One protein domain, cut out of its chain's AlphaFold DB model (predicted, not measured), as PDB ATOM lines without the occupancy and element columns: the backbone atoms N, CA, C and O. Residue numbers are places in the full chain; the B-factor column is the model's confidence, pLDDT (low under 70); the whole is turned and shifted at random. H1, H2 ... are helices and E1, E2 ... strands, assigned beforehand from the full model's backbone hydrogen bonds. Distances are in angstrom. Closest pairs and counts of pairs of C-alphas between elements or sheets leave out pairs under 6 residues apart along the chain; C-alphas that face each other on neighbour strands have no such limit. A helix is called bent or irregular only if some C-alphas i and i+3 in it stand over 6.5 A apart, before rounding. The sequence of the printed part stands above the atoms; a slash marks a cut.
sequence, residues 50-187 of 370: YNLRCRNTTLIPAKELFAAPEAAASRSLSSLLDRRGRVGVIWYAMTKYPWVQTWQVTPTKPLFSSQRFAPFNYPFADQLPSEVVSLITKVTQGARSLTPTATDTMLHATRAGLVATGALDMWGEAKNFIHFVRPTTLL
ATOM      1  N   TYR A  50     -26.680  10.338  19.903       98.00
ATOM      2  CA  TYR A  50     -27.233   9.725  18.702       98.00
ATOM      3  C   TYR A  50     -26.371  10.034  17.482       98.00
ATOM      4  O   TYR A  50     -25.578  10.976  17.465       98.00
ATOM      5  N   ASN A  51     -26.551   9.235  16.433       98.56
ATOM      6  CA  ASN A  51     -25.864   9.439  15.167       98.56
ATOM      7  C   ASN A  51     -26.702  10.289  14.210       98.56
ATOM      8  O   ASN A  51     -27.915  10.102  14.071       98.56
ATOM      9  N   LEU A  52     -26.036  11.206  13.516       98.44
ATOM     10  CA  LEU A  52     -26.591  12.024  12.449       98.44
ATOM     11  C   LEU A  52     -26.005  11.590  11.109       98.44
ATOM     12  O   LEU A  52     -24.812  11.323  10.991       98.44
ATOM     13  N   ARG A  53     -26.846  11.587  10.075       98.38
ATOM     14  CA  ARG A  53     -26.420  11.645   8.679       98.38
ATOM     15  C   ARG A  53     -26.508  13.092   8.211       98.38
ATOM     16  O   ARG A  53     -27.609  13.640   8.153       98.38
ATOM     17  N   CYS A  54     -25.369  13.685   7.871       98.44
ATOM     18  CA  CYS A  54     -25.276  15.027   7.305       98.44
ATOM     19  C   CYS A  54     -25.107  14.940   5.786       98.44
ATOM     20  O   CYS A  54     -24.137  14.358   5.304       98.44
ATOM     21  N   ARG A  55     -26.039  15.517   5.025       98.38
ATOM     22  CA  ARG A  55     -25.948  15.593   3.559       98.38
ATOM     23  C   ARG A  55     -25.909  17.029   3.089       98.38
ATOM     24  O   ARG A  55     -26.708  17.844   3.544       98.38
ATOM     25  N   ASN A  56     -25.018  17.282   2.142       98.62
ATOM     26  CA  ASN A  56     -24.712  18.597   1.609       98.62
ATOM     27  C   ASN A  56     -25.043  18.628   0.117       98.62
ATOM     28  O   ASN A  56     -24.692  17.709  -0.624       98.62
ATOM     29  N   THR A  57     -25.704  19.684  -0.342       98.38
ATOM     30  CA  THR A  57     -25.956  19.898  -1.768       98.38
ATOM     31  C   THR A  57     -25.878  21.372  -2.126       98.38
ATOM     32  O   THR A  57     -26.239  22.236  -1.338       98.38
ATOM     33  N   THR A  58     -25.414  21.648  -3.339       98.38
ATOM     34  CA  THR A  58     -25.417  22.978  -3.971       98.38
ATOM     35  C   THR A  58     -26.127  22.921  -5.328       98.38
ATOM     36  O   THR A  58     -25.794  23.652  -6.263       98.38
ATOM     37  N   LEU A  59     -27.062  21.973  -5.468       98.00
ATOM     38  CA  LEU A  59     -27.757  21.661  -6.721       98.00
ATOM     39  C   LEU A  59     -29.224  22.109  -6.723       98.00
ATOM     40  O   LEU A  59     -29.906  21.951  -7.733       98.00
ATOM     41  N   ILE A  60     -29.718  22.648  -5.607       98.62
ATOM     42  CA  ILE A  60     -31.077  23.184  -5.493       98.62
ATOM     43  C   ILE A  60     -31.000  24.688  -5.783       98.62
ATOM     44  O   ILE A  60     -30.306  25.394  -5.052       98.62
ATOM     45  N   PRO A  61     -31.634  25.206  -6.848       98.50
ATOM     46  CA  PRO A  61     -31.696  26.646  -7.083       98.50
ATOM     47  C   PRO A  61     -32.410  27.371  -5.935       98.50
ATOM     48  O   PRO A  61     -33.423  26.878  -5.441       98.50
ATOM     49  N   ALA A  62     -31.966  28.581  -5.585       98.56
ATOM     50  CA  ALA A  62     -32.621  29.422  -4.578       98.56
ATOM     51  C   ALA A  62     -34.117  29.634  -4.887       98.56
ATOM     52  O   ALA A  62     -34.956  29.480  -4.007       98.56
ATOM     53  N   LYS A  63     -34.463  29.852  -6.167       98.12
ATOM     54  CA  LYS A  63     -35.856  29.997  -6.639       98.12
ATOM     55  C   LYS A  63     -36.750  28.786  -6.355       98.12
ATOM     56  O   LYS A  63     -37.962  28.936  -6.309       98.12
ATOM     57  N   GLU A  64     -36.173  27.594  -6.225       98.62
ATOM     58  CA  GLU A  64     -36.912  26.375  -5.883       98.62
ATOM     59  C   GLU A  64     -36.901  26.120  -4.374       98.62
ATOM     60  O   GLU A  64     -37.930  25.768  -3.799       98.62
ATOM     61  N   LEU A  65     -35.749  26.314  -3.724       98.81
ATOM     62  CA  LEU A  65     -35.597  26.129  -2.280       98.81
ATOM     63  C   LEU A  65     -36.523  27.073  -1.493       98.81
ATOM     64  O   LEU A  65     -37.166  26.656  -0.529       98.81
ATOM     65  N   PHE A  66     -36.608  28.323  -1.945       98.75
ATOM     66  CA  PHE A  66     -37.361  29.413  -1.325       98.75
ATOM     67  C   PHE A  66     -38.628  29.776  -2.107       98.75
ATOM     68  O   PHE A  66     -39.138  30.882  -1.978       98.75
ATOM     69  N   ALA A  67     -39.130  28.867  -2.948       98.56
ATOM     70  CA  ALA A  67     -40.378  29.094  -3.668       98.56
ATOM     71  C   ALA A  67     -41.518  29.438  -2.695       98.56
ATOM     72  O   ALA A  67     -41.580  28.890  -1.588       98.56
ATOM     73  N   ALA A  68     -42.438  30.302  -3.125       98.38
ATOM     74  CA  ALA A  68     -43.672  30.550  -2.389       98.38
ATOM     75  C   ALA A  68     -44.424  29.224  -2.133       98.38
ATOM     76  O   ALA A  68     -44.308  28.309  -2.956       98.38
ATOM     77  N   PRO A  69     -45.184  29.092  -1.027       97.88
ATOM     78  CA  PRO A  69     -45.931  27.879  -0.685       97.88
ATOM     79  C   PRO A  69     -46.712  27.257  -1.849       97.88
ATOM     80  O   PRO A  69     -46.722  26.040  -1.999       97.88
ATOM     81  N   GLU A  70     -47.305  28.081  -2.712       97.56
ATOM     82  CA  GLU A  70     -48.109  27.662  -3.864       97.56
ATOM     83  C   GLU A  70     -47.282  26.960  -4.956       97.56
ATOM     84  O   GLU A  70     -47.809  26.159  -5.725       97.56
ATOM     85  N   ALA A  71     -45.979  27.243  -5.019       97.75
ATOM     86  CA  ALA A  71     -45.017  26.638  -5.938       97.75
ATOM     87  C   ALA A  71     -44.011  25.718  -5.218       97.75
ATOM     88  O   ALA A  71     -43.065  25.220  -5.836       97.75
ATOM     89  N   ALA A  72     -44.182  25.501  -3.911       96.69
ATOM     90  CA  ALA A  72     -43.275  24.698  -3.111       96.69
ATOM     91  C   ALA A  72     -43.361  23.226  -3.531       96.69
ATOM     92  O   ALA A  72     -44.402  22.580  -3.452       96.69
ATOM     93  N   ALA A  73     -42.229  22.685  -3.974       96.12
ATOM     94  CA  ALA A  73     -42.118  21.303  -4.417       96.12
ATOM     95  C   ALA A  73     -41.237  20.484  -3.467       96.12
ATOM     96  O   ALA A  73     -40.825  20.941  -2.398       96.12
ATOM     97  N   SER A  74     -40.879  19.270  -3.886       97.31
ATOM     98  CA  SER A  74     -40.115  18.334  -3.064       97.31
ATOM     99  C   SER A  74     -38.773  18.894  -2.586       97.31
ATOM    100  O   SER A  74     -38.331  18.500  -1.517       97.31
ATOM    101  N   ARG A  75     -38.112  19.815  -3.291       98.12
ATOM    102  CA  ARG A  75     -36.822  20.390  -2.858       98.12
ATOM    103  C   ARG A  75     -36.943  21.758  -2.173       98.12
ATOM    104  O   ARG A  75     -35.914  22.367  -1.900       98.12
ATOM    105  N   SER A  76     -38.162  22.198  -1.855       98.62
ATOM    106  CA  SER A  76     -38.396  23.383  -1.020       98.62
ATOM    107  C   SER A  76     -37.871  23.178   0.406       98.62
ATOM    108  O   SER A  76     -37.747  22.039   0.876       98.62
ATOM    109  N   LEU A  77     -37.559  24.274   1.103       98.69
ATOM    110  CA  LEU A  77     -37.031  24.241   2.468       98.69
ATOM    111  C   LEU A  77     -37.957  23.463   3.412       98.69
ATOM    112  O   LEU A  77     -37.497  22.559   4.110       98.69
ATOM    113  N   SER A  78     -39.260  23.752   3.387       98.19
ATOM    114  CA  SER A  78     -40.238  23.074   4.242       98.19
ATOM    115  C   SER A  78     -40.315  21.575   3.948       98.19
ATOM    116  O   SER A  78     -40.275  20.768   4.871       98.19
ATOM    117  N   SER A  79     -40.290  21.181   2.671       98.38
ATOM    118  CA  SER A  79     -40.233  19.764   2.286       98.38
ATOM    119  C   SER A  79     -38.945  19.063   2.743       98.38
ATOM    120  O   SER A  79     -38.939  17.857   3.011       98.38
ATOM    121  N   LEU A  80     -37.816  19.776   2.794       98.50
ATOM    122  CA  LEU A  80     -36.570  19.238   3.340       98.50
ATOM    123  C   LEU A  80     -36.652  19.075   4.858       98.50
ATOM    124  O   LEU A  80     -36.218  18.033   5.352       98.50
ATOM    125  N   LEU A  81     -37.235  20.044   5.567       98.38
ATOM    126  CA  LEU A  81     -37.496  19.965   7.005       98.38
ATOM    127  C   LEU A  81     -38.402  18.772   7.336       98.38
ATOM    128  O   LEU A  81     -38.023  17.967   8.177       98.38
ATOM    129  N   ASP A  82     -39.501  18.558   6.608       97.88
ATOM    130  CA  ASP A  82     -40.406  17.418   6.852       97.88
ATOM    131  C   ASP A  82     -39.699  16.070   6.721       97.88
ATOM    132  O   ASP A  82     -39.876  15.160   7.528       97.88
ATOM    133  N   ARG A  83     -38.850  15.926   5.700       96.50
ATOM    134  CA  ARG A  83     -38.181  14.646   5.447       96.50
ATOM    135  C   ARG A  83     -36.954  14.418   6.311       96.50
ATOM    136  O   ARG A  83     -36.562  13.266   6.496       96.50
ATOM    137  N   ARG A  84     -36.249  15.484   6.700       95.50
ATOM    138  CA  ARG A  84     -34.893  15.397   7.276       95.50
ATOM    139  C   ARG A  84     -34.804  15.942   8.697       95.50
ATOM    140  O   ARG A  84     -33.818  15.660   9.368       95.50
ATOM    141  N   GLY A  85     -35.809  16.673   9.163       92.31
ATOM    142  CA  GLY A  85     -35.877  17.305  10.477       92.31
ATOM    143  C   GLY A  85     -35.080  18.605  10.549       92.31
ATOM    144  O   GLY A  85     -35.645  19.654  10.819       92.31
ATOM    145  N   ARG A  86     -33.768  18.552  10.293       97.25
ATOM    146  CA  ARG A  86     -32.864  19.706  10.456       97.25
ATOM    147  C   ARG A  86     -32.311  20.140   9.111       97.25
ATOM    148  O   ARG A  86     -31.754  19.311   8.382       97.25
ATOM    149  N   VAL A  87     -32.429  21.428   8.809       98.38
ATOM    150  CA  VAL A  87     -31.910  22.037   7.583       98.38
ATOM    151  C   VAL A  87     -31.201  23.339   7.927       98.38
ATOM    152  O   VAL A  87     -31.686  24.117   8.743       98.38
ATOM    153  N   GLY A  88     -30.051  23.549   7.302       97.88
ATOM    154  CA  GLY A  88     -29.257  24.765   7.381       97.88
ATOM    155  C   GLY A  88     -28.915  25.188   5.965       97.88
ATOM    156  O   GLY A  88     -28.662  24.342   5.101       97.88
ATOM    157  N   VAL A  89     -28.974  26.485   5.709       98.75
ATOM    158  CA  VAL A  89     -28.745  27.044   4.382       98.75
ATOM    159  C   VAL A  89     -27.715  28.148   4.489       98.75
ATOM    160  O   VAL A  89     -27.859  29.029   5.324       98.75
ATOM    161  N   ILE A  90     -26.714  28.104   3.614       98.69
ATOM    162  CA  ILE A  90     -25.747  29.177   3.391       98.69
ATOM    163  C   ILE A  90     -25.884  29.589   1.929       98.69
ATOM    164  O   ILE A  90     -25.556  28.829   1.015       98.69
ATOM    165  N   TRP A  91     -26.409  30.781   1.679       98.75
ATOM    166  CA  TRP A  91     -26.641  31.305   0.342       98.75
ATOM    167  C   TRP A  91     -25.701  32.469   0.049       98.75
ATOM    168  O   TRP A  91     -25.917  33.589   0.502       98.75
ATOM    169  N   TYR A  92     -24.656  32.208  -0.737       98.38
ATOM    170  CA  TYR A  92     -23.735  33.247  -1.199       98.38
ATOM    171  C   TYR A  92     -24.480  34.324  -1.995       98.38
ATOM    172  O   TYR A  92     -25.213  34.008  -2.941       98.38
ATOM    173  N   ALA A  93     -24.282  35.590  -1.629       97.19
ATOM    174  CA  ALA A  93     -24.979  36.722  -2.220       97.19
ATOM    175  C   ALA A  93     -24.780  36.752  -3.741       97.19
ATOM    176  O   ALA A  93     -23.687  36.495  -4.246       97.19
ATOM    177  N   MET A  94     -25.840  37.079  -4.482       97.25
ATOM    178  CA  MET A  94     -25.823  37.159  -5.952       97.25
ATOM    179  C   MET A  94     -25.515  35.827  -6.670       97.25
ATOM    180  O   MET A  94     -25.221  35.836  -7.865       97.25
ATOM    181  N   THR A  95     -25.615  34.680  -5.987       98.44
ATOM    182  CA  THR A  95     -25.455  33.349  -6.601       98.44
ATOM    183  C   THR A  95     -26.793  32.625  -6.759       98.44
ATOM    184  O   THR A  95     -27.763  32.894  -6.057       98.44
ATOM    185  N   LYS A  96     -26.867  31.662  -7.687       98.19
ATOM    186  CA  LYS A  96     -28.112  30.920  -7.965       98.19
ATOM    187  C   LYS A  96     -28.381  29.761  -6.997       98.19
ATOM    188  O   LYS A  96     -29.535  29.355  -6.857       98.19
ATOM    189  N   TYR A  97     -27.346  29.182  -6.392       98.62
ATOM    190  CA  TYR A  97     -27.444  27.906  -5.683       98.62
ATOM    191  C   TYR A  97     -26.905  28.025  -4.254       98.62
ATOM    192  O   TYR A  97     -25.691  28.142  -4.084       98.62
ATOM    193  N   PRO A  98     -27.772  27.948  -3.234       98.75
ATOM    194  CA  PRO A  98     -27.342  27.854  -1.847       98.75
ATOM    195  C   PRO A  98     -26.591  26.548  -1.569       98.75
ATOM    196  O   PRO A  98     -26.858  25.515  -2.190       98.75
ATOM    197  N   TRP A  99     -25.693  26.572  -0.589       98.75
ATOM    198  CA  TRP A  99     -25.212  25.377   0.089       98.75
ATOM    199  C   TRP A  99     -26.238  24.962   1.142       98.75
ATOM    200  O   TRP A  99     -26.442  25.634   2.148       98.75
ATOM    201  N   VAL A 100     -26.907  23.844   0.882       98.75
ATOM    202  CA  VAL A 100     -27.928  23.265   1.751       98.75
ATOM    203  C   VAL A 100     -27.340  22.083   2.507       98.75
ATOM    204  O   VAL A 100     -26.823  21.140   1.901       98.75
ATOM    205  N   GLN A 101     -27.472  22.118   3.825       98.62
ATOM    206  CA  GLN A 101     -27.055  21.084   4.760       98.62
ATOM    207  C   GLN A 101     -28.305  20.466   5.392       98.62
ATOM    208  O   GLN A 101     -29.212  21.177   5.816       98.62
ATOM    209  N   THR A 102     -28.384  19.137   5.446       98.31
ATOM    210  CA  THR A 102     -29.487  18.429   6.115       98.31
ATOM    211  C   THR A 102     -28.941  17.424   7.113       98.31
ATOM    212  O   THR A 102     -28.070  16.635   6.747       98.31
ATOM    213  N   TRP A 103     -29.479  17.406   8.333       98.06
ATOM    214  CA  TRP A 103     -29.053  16.489   9.395       98.06
ATOM    215  C   TRP A 103     -30.209  15.622   9.872       98.06
ATOM    216  O   TRP A 103     -31.143  16.092  10.519       98.06
ATOM    217  N   GLN A 104     -30.115  14.328   9.590       97.75
ATOM    218  CA  GLN A 104     -31.144  13.351   9.926       97.75
ATOM    219  C   GLN A 104     -30.621  12.366  10.970       97.75
ATOM    220  O   GLN A 104     -29.566  11.763  10.764       97.75
ATOM    221  N   VAL A 105     -31.374  12.140  12.051       97.81
ATOM    222  CA  VAL A 105     -31.069  11.064  13.009       97.81
ATOM    223  C   VAL A 105     -31.070   9.736  12.260       97.81
ATOM    224  O   VAL A 105     -32.057   9.372  11.626       97.81
ATOM    225  N   THR A 106     -29.930   9.054  12.265       98.06
ATOM    226  CA  THR A 106     -29.695   7.850  11.466       98.06
ATOM    227  C   THR A 106     -28.885   6.874  12.319       98.06
ATOM    228  O   THR A 106     -27.665   7.008  12.368       98.06
ATOM    229  N   PRO A 107     -29.517   5.913  13.019       97.94
ATOM    230  CA  PRO A 107     -28.825   5.061  13.991       97.94
ATOM    231  C   PRO A 107     -27.699   4.207  13.397       97.94
ATOM    232  O   PRO A 107     -26.665   4.025  14.034       97.94
ATOM    233  N   THR A 108     -27.878   3.725  12.166       98.25
ATOM    234  CA  THR A 108     -26.937   2.846  11.459       98.25
ATOM    235  C   THR A 108     -26.295   3.559  10.276       98.25
ATOM    236  O   THR A 108     -27.008   4.162   9.471       98.25
ATOM    237  N   LYS A 109     -24.971   3.447  10.115       98.44
ATOM    238  CA  LYS A 109     -24.253   4.075   8.998       98.44
ATOM    239  C   LYS A 109     -24.801   3.593   7.647       98.44
ATOM    240  O   LYS A 109     -24.735   2.398   7.367       98.44
ATOM    241  N   PRO A 110     -25.270   4.493   6.765       98.38
ATOM    242  CA  PRO A 110     -25.575   4.118   5.391       98.38
ATOM    243  C   PRO A 110     -24.317   3.642   4.650       98.38
ATOM    244  O   PRO A 110     -23.208   4.124   4.909       98.38
ATOM    245  N   LEU A 111     -24.495   2.724   3.695       97.44
ATOM    246  CA  LEU A 111     -23.401   2.034   2.999       97.44
ATOM    247  C   LEU A 111     -22.318   3.000   2.487       97.44
ATOM    248  O   LEU A 111     -21.149   2.862   2.841       97.44
ATOM    249  N   PHE A 112     -22.736   4.035   1.755       96.62
ATOM    250  CA  PHE A 112     -21.839   4.991   1.097       96.62
ATOM    251  C   PHE A 112     -21.589   6.288   1.876       96.62
ATOM    252  O   PHE A 112     -20.852   7.142   1.395       96.62
ATOM    253  N   SER A 113     -22.173   6.466   3.068       98.38
ATOM    254  CA  SER A 113     -21.886   7.657   3.878       98.38
ATOM    255  C   SER A 113     -20.470   7.586   4.455       98.38
ATOM    256  O   SER A 113     -20.078   6.569   5.045       98.38
ATOM    257  N   SER A 114     -19.732   8.689   4.340       97.94
ATOM    258  CA  SER A 114     -18.403   8.862   4.932       97.94
ATOM    259  C   SER A 114     -18.515   8.988   6.451       97.94
ATOM    260  O   SER A 114     -19.144   9.920   6.955       97.94
ATOM    261  N   GLN A 115     -17.911   8.066   7.201       98.44
ATOM    262  CA  GLN A 115     -17.941   8.132   8.663       98.44
ATOM    263  C   GLN A 115     -17.040   9.257   9.182       98.44
ATOM    264  O   GLN A 115     -15.892   9.377   8.758       98.44
ATOM    265  N   ARG A 116     -17.548  10.064  10.118       98.31
ATOM    266  CA  ARG A 116     -16.808  11.141  10.786       98.31
ATOM    267  C   ARG A 116     -16.673  10.853  12.273       98.31
ATOM    268  O   ARG A 116     -17.660  10.578  12.954       98.31
ATOM    269  N   PHE A 117     -15.445  10.968  12.764       97.94
ATOM    270  CA  PHE A 117     -15.080  10.711  14.160       97.94
ATOM    271  C   PHE A 117     -14.754  11.989  14.945       97.94
ATOM    272  O   PHE A 117     -14.546  11.922  16.152       97.94
ATOM    273  N   ALA A 118     -14.740  13.144  14.274       97.88
ATOM    274  CA  ALA A 118     -14.450  14.444  14.863       97.88
ATOM    275  C   ALA A 118     -15.319  15.551  14.225       97.88
ATOM    276  O   ALA A 118     -15.827  15.360  13.112       97.88
ATOM    277  N   PRO A 119     -15.506  16.691  14.918       98.06
ATOM    278  CA  PRO A 119     -16.168  17.878  14.376       98.06
ATOM    279  C   PRO A 119     -15.338  18.601  13.305       98.06
ATOM    280  O   PRO A 119     -14.191  18.239  13.044       98.06
ATOM    281  N   PHE A 120     -15.915  19.665  12.731       97.50
ATOM    282  CA  PHE A 120     -15.276  20.557  11.748       97.50
ATOM    283  C   PHE A 120     -14.906  19.855  10.435       97.50
ATOM    284  O   PHE A 120     -13.753  19.791  10.015       97.50
ATOM    285  N   ASN A 121     -15.929  19.301   9.782       97.69
ATOM    286  CA  ASN A 121     -15.795  18.481   8.576       97.69
ATOM    287  C   ASN A 121     -15.781  19.289   7.257       97.69
ATOM    288  O   ASN A 121     -15.942  18.704   6.187       97.69
ATOM    289  N   TYR A 122     -15.582  20.612   7.324       97.44
ATOM    290  CA  TYR A 122     -15.564  21.523   6.170       97.44
ATOM    291  C   TYR A 122     -14.280  22.372   6.136       97.44
ATOM    292  O   TYR A 122     -14.340  23.599   6.225       97.44
ATOM    293  N   PRO A 123     -13.093  21.756   5.976       95.69
ATOM    294  CA  PRO A 123     -11.821  22.477   6.076       95.69
ATOM    295  C   PRO A 123     -11.663  23.586   5.024       95.69
ATOM    296  O   PRO A 123     -10.989  24.574   5.274       95.69
ATOM    297  N   PHE A 124     -12.326  23.459   3.871       93.81
ATOM    298  CA  PHE A 124     -12.348  24.470   2.806       93.81
ATOM    299  C   PHE A 124     -13.128  25.748   3.173       93.81
ATOM    300  O   PHE A 124     -12.985  26.762   2.495       93.81
ATOM    301  N   ALA A 125     -13.979  25.690   4.202       92.62
ATOM    302  CA  ALA A 125     -14.670  26.848   4.765       92.62
ATOM    303  C   ALA A 125     -13.898  27.423   5.964       92.62
ATOM    304  O   ALA A 125     -13.868  28.634   6.152       92.62
ATOM    305  N   ASP A 126     -13.217  26.562   6.731       91.00
ATOM    306  CA  ASP A 126     -12.360  26.969   7.851       91.00
ATOM    307  C   ASP A 126     -11.033  27.607   7.398       91.00
ATOM    308  O   ASP A 126     -10.412  28.343   8.165       91.00
ATOM    309  N   GLN A 127     -10.569  27.278   6.188       90.06
ATOM    310  CA  GLN A 127      -9.354  27.791   5.557       90.06
ATOM    311  C   GLN A 127      -9.645  28.096   4.089       90.06
ATOM    312  O   GLN A 127      -9.773  27.195   3.257       90.06
ATOM    313  N   LEU A 128      -9.766  29.385   3.774       88.50
ATOM    314  CA  LEU A 128     -10.125  29.823   2.431       88.50
ATOM    315  C   LEU A 128      -8.978  29.593   1.427       88.50
ATOM    316  O   LEU A 128      -7.832  29.931   1.732       88.50
ATOM    317  N   PRO A 129      -9.274  29.104   0.206       90.06
ATOM    318  CA  PRO A 129      -8.301  29.047  -0.886       90.06
ATOM    319  C   PRO A 129      -7.733  30.428  -1.242       90.06
ATOM    320  O   PRO A 129      -8.427  31.443  -1.130       90.06
ATOM    321  N   SER A 130      -6.493  30.473  -1.740       91.12
ATOM    322  CA  SER A 130      -5.783  31.710  -2.104       91.12
ATOM    323  C   SER A 130      -6.556  32.598  -3.076       91.12
ATOM    324  O   SER A 130      -6.523  33.823  -2.966       91.12
ATOM    325  N   GLU A 131      -7.281  31.992  -4.010       90.06
ATOM    326  CA  GLU A 131      -8.074  32.690  -5.020       90.06
ATOM    327  C   GLU A 131      -9.243  33.436  -4.371       90.06
ATOM    328  O   GLU A 131      -9.502  34.598  -4.693       90.06
ATOM    329  N   VAL A 132      -9.910  32.788  -3.410       91.44
ATOM    330  CA  VAL A 132     -10.993  33.389  -2.626       91.44
ATOM    331  C   VAL A 132     -10.443  34.538  -1.785       91.44
ATOM    332  O   VAL A 132     -10.995  35.638  -1.824       91.44
ATOM    333  N   VAL A 133      -9.329  34.314  -1.082       92.00
ATOM    334  CA  VAL A 133      -8.667  35.349  -0.271       92.00
ATOM    335  C   VAL A 133      -8.312  36.561  -1.132       92.00
ATOM    336  O   VAL A 133      -8.664  37.681  -0.776       92.00
ATOM    337  N   SER A 134      -7.700  36.351  -2.302       93.94
ATOM    338  CA  SER A 134      -7.315  37.433  -3.215       93.94
ATOM    339  C   SER A 134      -8.509  38.279  -3.668       93.94
ATOM    340  O   SER A 134      -8.423  39.509  -3.691       93.94
ATOM    341  N   LEU A 135      -9.637  37.646  -4.012       93.81
ATOM    342  CA  LEU A 135     -10.846  38.365  -4.421       93.81
ATOM    343  C   LEU A 135     -11.471  39.141  -3.262       93.81
ATOM    344  O   LEU A 135     -11.815  40.309  -3.439       93.81
ATOM    345  N   ILE A 136     -11.562  38.533  -2.076       92.38
ATOM    346  CA  ILE A 136     -12.052  39.212  -0.871       92.38
ATOM    347  C   ILE A 136     -11.177  40.427  -0.557       92.38
ATOM    348  O   ILE A 136     -11.711  41.511  -0.336       92.38
ATOM    349  N   THR A 137      -9.848  40.291  -0.615       92.94
ATOM    350  CA  THR A 137      -8.914  41.407  -0.411       92.94
ATOM    351  C   THR A 137      -9.159  42.543  -1.399       92.94
ATOM    352  O   THR A 137      -9.202  43.703  -1.003       92.94
ATOM    353  N   LYS A 138      -9.374  42.244  -2.684       94.00
ATOM    354  CA  LYS A 138      -9.686  43.283  -3.678       94.00
ATOM    355  C   LYS A 138     -11.006  43.990  -3.363       94.00
ATOM    356  O   LYS A 138     -11.074  45.215  -3.465       94.00
ATOM    357  N   VAL A 139     -12.039  43.246  -2.961       94.00
ATOM    358  CA  VAL A 139     -13.346  43.811  -2.579       94.00
ATOM    359  C   VAL A 139     -13.207  44.740  -1.369       94.00
ATOM    360  O   VAL A 139     -13.699  45.870  -1.420       94.00
ATOM    361  N   THR A 140     -12.490  44.321  -0.320       91.69
ATOM    362  CA  THR A 140     -12.270  45.150   0.881       91.69
ATOM    363  C   THR A 140     -11.386  46.368   0.605       91.69
ATOM    364  O   THR A 140     -11.594  47.417   1.208       91.69
ATOM    365  N   GLN A 141     -10.472  46.284  -0.367       93.12
ATOM    366  CA  GLN A 141      -9.636  47.400  -0.836       93.12
ATOM    367  C   GLN A 141     -10.338  48.337  -1.838       93.12
ATOM    368  O   GLN A 141      -9.716  49.256  -2.365       93.12
ATOM    369  N   GLY A 142     -11.636  48.143  -2.094       91.75
ATOM    370  CA  GLY A 142     -12.456  49.083  -2.862       91.75
ATOM    371  C   GLY A 142     -12.880  48.610  -4.250       91.75
ATOM    372  O   GLY A 142     -13.738  49.255  -4.852       91.75
ATOM    373  N   ALA A 143     -12.402  47.460  -4.743       94.31
ATOM    374  CA  ALA A 143     -12.864  46.857  -6.000       94.31
ATOM    375  C   ALA A 143     -14.227  46.152  -5.825       94.31
ATOM    376  O   ALA A 143     -14.398  44.969  -6.113       94.31
ATOM    377  N   ARG A 144     -15.215  46.889  -5.313       92.69
ATOM    378  CA  ARG A 144     -16.512  46.372  -4.845       92.69
ATOM    379  C   ARG A 144     -17.350  45.755  -5.961       92.69
ATOM    380  O   ARG A 144     -18.109  44.827  -5.699       92.69
ATOM    381  N   SER A 145     -17.166  46.191  -7.206       94.75
ATOM    382  CA  SER A 145     -17.801  45.589  -8.384       94.75
ATOM    383  C   SER A 145     -17.399  44.131  -8.626       94.75
ATOM    384  O   SER A 145     -18.105  43.427  -9.341       94.75
ATOM    385  N   LEU A 146     -16.317  43.648  -7.998       96.69
ATOM    386  CA  LEU A 146     -15.928  42.235  -8.017       96.69
ATOM    387  C   LEU A 146     -16.746  41.365  -7.055       96.69
ATOM    388  O   LEU A 146     -16.552  40.153  -7.052       96.69
ATOM    389  N   THR A 147     -17.662  41.936  -6.264       97.19
ATOM    390  CA  THR A 147     -18.486  41.185  -5.301       97.19
ATOM    391  C   THR A 147     -19.193  39.973  -5.922       97.19
ATOM    392  O   THR A 147     -19.031  38.891  -5.362       97.19
ATOM    393  N   PRO A 148     -19.892  40.071  -7.077       97.06
ATOM    394  CA  PRO A 148     -20.536  38.902  -7.683       97.06
ATOM    395  C   PRO A 148     -19.538  37.791  -8.037       97.06
ATOM    396  O   PRO A 148     -19.813  36.612  -7.844       97.06
ATOM    397  N   THR A 149     -18.353  38.162  -8.530       97.62
ATOM    398  CA  THR A 149     -17.283  37.207  -8.849       97.62
ATOM    399  C   THR A 149     -16.714  36.572  -7.582       97.62
ATOM    400  O   THR A 149     -16.445  35.371  -7.560       97.62
ATOM    401  N   ALA A 150     -16.533  37.354  -6.515       96.94
ATOM    402  CA  ALA A 150     -16.024  36.867  -5.238       96.94
ATOM    403  C   ALA A 150     -16.982  35.848  -4.603       96.94
ATOM    404  O   ALA A 150     -16.546  34.772  -4.194       96.94
ATOM    405  N   THR A 151     -18.285  36.140  -4.572       97.25
ATOM    406  CA  THR A 151     -19.294  35.234  -4.004       97.25
ATOM    407  C   THR A 151     -19.498  33.976  -4.842       97.25
ATOM    408  O   THR A 151     -19.596  32.884  -4.280       97.25
ATOM    409  N   ASP A 152     -19.462  34.081  -6.172       97.50
ATOM    410  CA  ASP A 152     -19.482  32.913  -7.059       97.50
ATOM    411  C   ASP A 152     -18.229  32.031  -6.883       97.50
ATOM    412  O   ASP A 152     -18.322  30.803  -6.827       97.50
ATOM    413  N   THR A 153     -17.058  32.642  -6.678       97.25
ATOM    414  CA  THR A 153     -15.817  31.902  -6.391       97.25
ATOM    415  C   THR A 153     -15.888  31.179  -5.043       97.25
ATOM    416  O   THR A 153     -15.462  30.027  -4.950       97.25
ATOM    417  N   MET A 154     -16.484  31.789  -4.009       97.12
ATOM    418  CA  MET A 154     -16.737  31.114  -2.726       97.12
ATOM    419  C   MET A 154     -17.673  29.903  -2.879       97.12
ATOM    420  O   MET A 154     -17.419  28.841  -2.302       97.12
ATOM    421  N   LEU A 155     -18.722  30.015  -3.704       97.88
ATOM    422  CA  LEU A 155     -19.601  28.887  -4.023       97.88
ATOM    423  C   LEU A 155     -18.843  27.768  -4.760       97.88
ATOM    424  O   LEU A 155     -19.021  26.588  -4.444       97.88
ATOM    425  N   HIS A 156     -17.983  28.108  -5.721       97.19
ATOM    426  CA  HIS A 156     -17.152  27.128  -6.423       97.19
ATOM    427  C   HIS A 156     -16.158  26.425  -5.493       97.19
ATOM    428  O   HIS A 156     -16.061  25.195  -5.537       97.19
ATOM    429  N   ALA A 157     -15.494  27.165  -4.603       97.12
ATOM    430  CA  ALA A 157     -14.620  26.598  -3.579       97.12
ATOM    431  C   ALA A 157     -15.383  25.626  -2.664       97.12
ATOM    432  O   ALA A 157     -14.919  24.513  -2.418       97.12
ATOM    433  N   THR A 158     -16.598  25.992  -2.249       98.12
ATOM    434  CA  THR A 158     -17.484  25.125  -1.455       98.12
ATOM    435  C   THR A 158     -17.843  23.844  -2.198       98.12
ATOM    436  O   THR A 158     -17.739  22.750  -1.647       98.12
ATOM    437  N   ARG A 159     -18.224  23.939  -3.476       98.06
ATOM    438  CA  ARG A 159     -18.536  22.775  -4.322       98.06
ATOM    439  C   ARG A 159     -17.360  21.817  -4.446       98.06
ATOM    440  O   ARG A 159     -17.521  20.621  -4.200       98.06
ATOM    441  N   ALA A 160     -16.198  22.345  -4.819       97.69
ATOM    442  CA  ALA A 160     -14.984  21.559  -4.978       97.69
ATOM    443  C   ALA A 160     -14.572  20.923  -3.644       97.69
ATOM    444  O   ALA A 160     -14.303  19.725  -3.588       97.69
ATOM    445  N   GLY A 161     -14.612  21.699  -2.560       97.94
ATOM    446  CA  GLY A 161     -14.283  21.248  -1.216       97.94
ATOM    447  C   GLY A 161     -15.197  20.132  -0.713       97.94
ATOM    448  O   GLY A 161     -14.704  19.125  -0.203       97.94
ATOM    449  N   LEU A 162     -16.515  20.247  -0.913       98.38
ATOM    450  CA  LEU A 162     -17.479  19.208  -0.536       98.38
ATOM    451  C   LEU A 162     -17.191  17.868  -1.226       98.38
ATOM    452  O   LEU A 162     -17.290  16.817  -0.587       98.38
ATOM    453  N   VAL A 163     -16.825  17.896  -2.511       97.94
ATOM    454  CA  VAL A 163     -16.446  16.697  -3.274       97.94
ATOM    455  C   VAL A 163     -15.104  16.155  -2.785       97.94
ATOM    456  O   VAL A 163     -15.027  14.999  -2.373       97.94
ATOM    457  N   ALA A 164     -14.065  16.994  -2.779       97.31
ATOM    458  CA  ALA A 164     -12.689  16.598  -2.481       97.31
ATOM    459  C   ALA A 164     -12.521  16.017  -1.070       97.31
ATOM    460  O   ALA A 164     -11.683  15.149  -0.847       97.31
ATOM    461  N   THR A 165     -13.334  16.471  -0.116       96.62
ATOM    462  CA  THR A 165     -13.275  16.016   1.280       96.62
ATOM    463  C   THR A 165     -14.261  14.889   1.593       96.62
ATOM    464  O   THR A 165     -14.314  14.428   2.735       96.62
ATOM    465  N   GLY A 166     -15.062  14.434   0.620       96.88
ATOM    466  CA  GLY A 166     -16.108  13.426   0.833       96.88
ATOM    467  C   GLY A 166     -17.228  13.908   1.763       96.88
ATOM    468  O   GLY A 166     -17.797  13.116   2.518       96.88
ATOM    469  N   ALA A 167     -17.507  15.215   1.771       98.12
ATOM    470  CA  ALA A 167     -18.464  15.858   2.668       98.12
ATOM    471  C   ALA A 167     -19.890  15.958   2.095       98.12
ATOM    472  O   ALA A 167     -20.784  16.472   2.759       98.12
ATOM    473  N   LEU A 168     -20.149  15.428   0.895       98.50
ATOM    474  CA  LEU A 168     -21.500  15.384   0.315       98.50
ATOM    475  C   LEU A 168     -22.485  14.524   1.126       98.50
ATOM    476  O   LEU A 168     -23.655  14.883   1.247       98.50
ATOM    477  N   ASP A 169     -22.020  13.415   1.706       98.62
ATOM    478  CA  ASP A 169     -22.825  12.511   2.532       98.62
ATOM    479  C   ASP A 169     -21.964  11.908   3.642       98.62
ATOM    480  O   ASP A 169     -21.057  11.112   3.401       98.62
ATOM    481  N   MET A 170     -22.241  12.322   4.870       98.62
ATOM    482  CA  MET A 170     -21.457  11.993   6.048       98.62
ATOM    483  C   MET A 170     -22.334  11.386   7.137       98.62
ATOM    484  O   MET A 170     -23.539  11.630   7.187       98.62
ATOM    485  N   TRP A 171     -21.726  10.622   8.038       98.81
ATOM    486  CA  TRP A 171     -22.420   9.990   9.156       98.81
ATOM    487  C   TRP A 171     -21.531   9.851  10.397       98.81
ATOM    488  O   TRP A 171     -20.321   9.688  10.269       98.81
ATOM    489  N   GLY A 172     -22.109   9.902  11.594       98.56
ATOM    490  CA  GLY A 172     -21.388   9.762  12.866       98.56
ATOM    491  C   GLY A 172     -22.137  10.409  14.029       98.56
ATOM    492  O   GLY A 172     -23.284  10.826  13.871       98.56
ATOM    493  N   GLU A 173     -21.487  10.525  15.185       98.38
ATOM    494  CA  GLU A 173     -22.104  11.103  16.385       98.38
ATOM    495  C   GLU A 173     -22.530  12.563  16.185       98.38
ATOM    496  O   GLU A 173     -21.860  13.326  15.485       98.38
ATOM    497  N   ALA A 174     -23.610  12.976  16.855       97.75
ATOM    498  CA  ALA A 174     -24.201  14.303  16.696       97.75
ATOM    499  C   ALA A 174     -23.183  15.445  16.862       97.75
ATOM    500  O   ALA A 174     -23.144  16.355  16.028       97.75
ATOM    501  N   LYS A 175     -22.294  15.350  17.867       97.50
ATOM    502  CA  LYS A 175     -21.246  16.353  18.141       97.50
ATOM    503  C   LYS A 175     -20.347  16.647  16.933       97.50
ATOM    504  O   LYS A 175     -19.891  17.773  16.766       97.50
ATOM    505  N   ASN A 176     -20.128  15.657  16.064       98.31
ATOM    506  CA  ASN A 176     -19.252  15.781  14.897       98.31
ATOM    507  C   ASN A 176     -19.887  16.612  13.768       98.31
ATOM    508  O   ASN A 176     -19.204  16.974  12.810       98.31
ATOM    509  N   PHE A 177     -21.181  16.925  13.865       97.06
ATOM    510  CA  PHE A 177     -21.909  17.687  12.852       97.06
ATOM    511  C   PHE A 177     -22.509  18.989  13.354       97.06
ATOM    512  O   PHE A 177     -22.668  19.899  12.549       97.06
ATOM    513  N   ILE A 178     -22.845  19.086  14.642       92.12
ATOM    514  CA  ILE A 178     -23.339  20.337  15.235       92.12
ATOM    515  C   ILE A 178     -22.207  21.350  15.456       92.12
ATOM    516  O   ILE A 178     -22.457  22.549  15.468       92.12
ATOM    517  N   HIS A 179     -20.954  20.892  15.560       95.81
ATOM    518  CA  HIS A 179     -19.768  21.749  15.570       95.81
ATOM    519  C   HIS A 179     -19.091  21.702  14.199       95.81
ATOM    520  O   HIS A 179     -18.390  20.740  13.869       95.81
ATOM    521  N   PHE A 180     -19.320  22.727  13.380       94.75
ATOM    522  CA  PHE A 180     -18.836  22.744  11.998       94.75
ATOM    523  C   PHE A 180     -18.176  24.055  11.555       94.75
ATOM    524  O   PHE A 180     -17.711  24.111  10.422       94.75
ATOM    525  N   VAL A 181     -18.094  25.060  12.433       95.56
ATOM    526  CA  VAL A 181     -17.448  26.354  12.163       95.56
ATOM    527  C   VAL A 181     -16.255  26.532  13.097       95.56
ATOM    528  O   VAL A 181     -16.430  26.530  14.317       95.56
ATOM    529  N   ARG A 182     -15.043  26.685  12.554       94.94
ATOM    530  CA  ARG A 182     -13.859  27.070  13.340       94.94
ATOM    531  C   ARG A 182     -13.700  28.590  13.413       94.94
ATOM    532  O   ARG A 182     -14.099  29.287  12.483       94.94
ATOM    533  N   PRO A 183     -13.009  29.115  14.444       94.00
ATOM    534  CA  PRO A 183     -12.691  30.544  14.532       94.00
ATOM    535  C   PRO A 183     -11.725  31.039  13.440       94.00
ATOM    536  O   PRO A 183     -11.516  32.238  13.319       94.00
ATOM    537  N   THR A 184     -11.126  30.139  12.650       93.69
ATOM    538  CA  THR A 184     -10.284  30.486  11.493       93.69
ATOM    539  C   THR A 184     -11.087  30.812  10.233       93.69
ATOM    540  O   THR A 184     -10.490  31.227   9.241       93.69
ATOM    541  N   THR A 185     -12.412  30.620  10.259       93.44
ATOM    542  CA  THR A 185     -13.299  31.031   9.168       93.44
ATOM    543  C   THR A 185     -13.185  32.533   8.889       93.44
ATOM    544  O   THR A 185     -12.652  33.309   9.687       93.44
ATOM    545  N   LEU A 186     -13.715  32.956   7.745       93.00
ATOM    546  CA  LEU A 186     -13.755  34.359   7.361       93.00
ATOM    547  C   LEU A 186     -14.440  35.207   8.440       93.00
ATOM    548  O   LEU A 186     -15.574  34.934   8.832       93.00
ATOM    549  N   LEU A 187     -13.768  36.270   8.880       93.56
ATOM    550  CA  LEU A 187     -14.341  37.214   9.832       93.56
ATOM    551  C   LEU A 187     -15.404  38.068   9.145       93.56
ATOM    552  O   LEU A 187     -15.115  38.825   8.214       93.56
TER     553      LEU A 187
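AT A GLANCE: This is residues 50 to 187 of the 370 residues of an uncharacterized protein of Kocuria subflava (UniProt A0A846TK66). A twisted sheet of four strands has helices over both faces: H2 on one, the long H5 and the short H6 on the other. H4 folds back along H5, and this helical hairpin reaches away from the sheet, with H4 clear of its strands. The printed part has 138 residues, with six named helices and four named strands in the order E1 H1 H2 E2 E3 H3 H4 H5 E4 H6. The antiparallel sheet runs E2 E3 E1 E4, and the class is mixed, helices and strands. The whole is compact, with a radius of gyration of the C-alphas of 16.1 A, and flat, spanning 49 by 41 by 22 A.

HOW THE PARTS SIT: In the sheet, E2, residues 86 to 92, and E3, residues 99 to 105, form a hairpin, with N 90 and O 99 2.9 A apart. E3 is antiparallel to E1, residues 51 to 57, with N 53 and O 104 at 2.8 A. E1 is antiparallel to the edge strand E4, residues 169 to 173, with N 52 and O 172 at 2.8 A. H2, residues 77 to 84, is on the sheet at a height of 7.8 A, over E2 and slantwise to the strands; its closest C-alphas to E2 are Leu 81 and Val 87, 6.0 A apart. H1, residues 62 to 65, only grazes the sheet. E1, H1, H2 and E2 make a split strand-helix-strand unit, two strands running the same way with helices between them along the chain and E3 between them in the sheet; its crossover is right-handed. H5, residues 144 to 164, is on the opposite face from H2, at a height of 8.9 A; its closest C-alphas to E2 are Thr 151 and Tyr 92, 5.6 A apart. H6, residues 175 to 178, is on the same face as H5. H4, residues 130 to 140, touches H5 at a shallow tilt of 24 degrees, opposite ways, a helical hairpin whose closest C-alphas, Leu 135 and Ala 150, are 5.5 A apart. H3, residues 123 to 126, touches H5 at residues 157 to 161 alone, with the C-alphas of Phe 124 and Gly 161 closest at 5.5 A. Every O i to N i+4 pair is within hydrogen-bond range in H2 and H4, and 15 of 17 in H5; H1, H3 and H6 are too short for such a pair.

IN THESE COORDINATES: E1 begins at C-alpha 51 (-25.864, 9.439, 15.167) and is 19.9 A long; E2 is 20.1 A, E3 20.2 A and E4 13.9 A. H2 is 10.3 A and H4 15.2 A long. H5, 30.1 A, ends at C-alpha 164 (-12.689, 16.598, -2.481); it is irregular, with C-alphas 145 and 148 7.3 A apart. H6 ends at C-alpha 178 (-23.339, 20.337, 15.235).

THE WHOLE: The C-alphas farthest apart, Thr 108 and Gly 142, are 50.5 A apart. The printed part has no cut. The links H1 to H2 and E3 to H3 are long; in the second, residues 114 to 115 pair in parallel with residues 170 to 171 of E4. The mean pLDDT of the printed part is 96.7, and no printed residue is under 70.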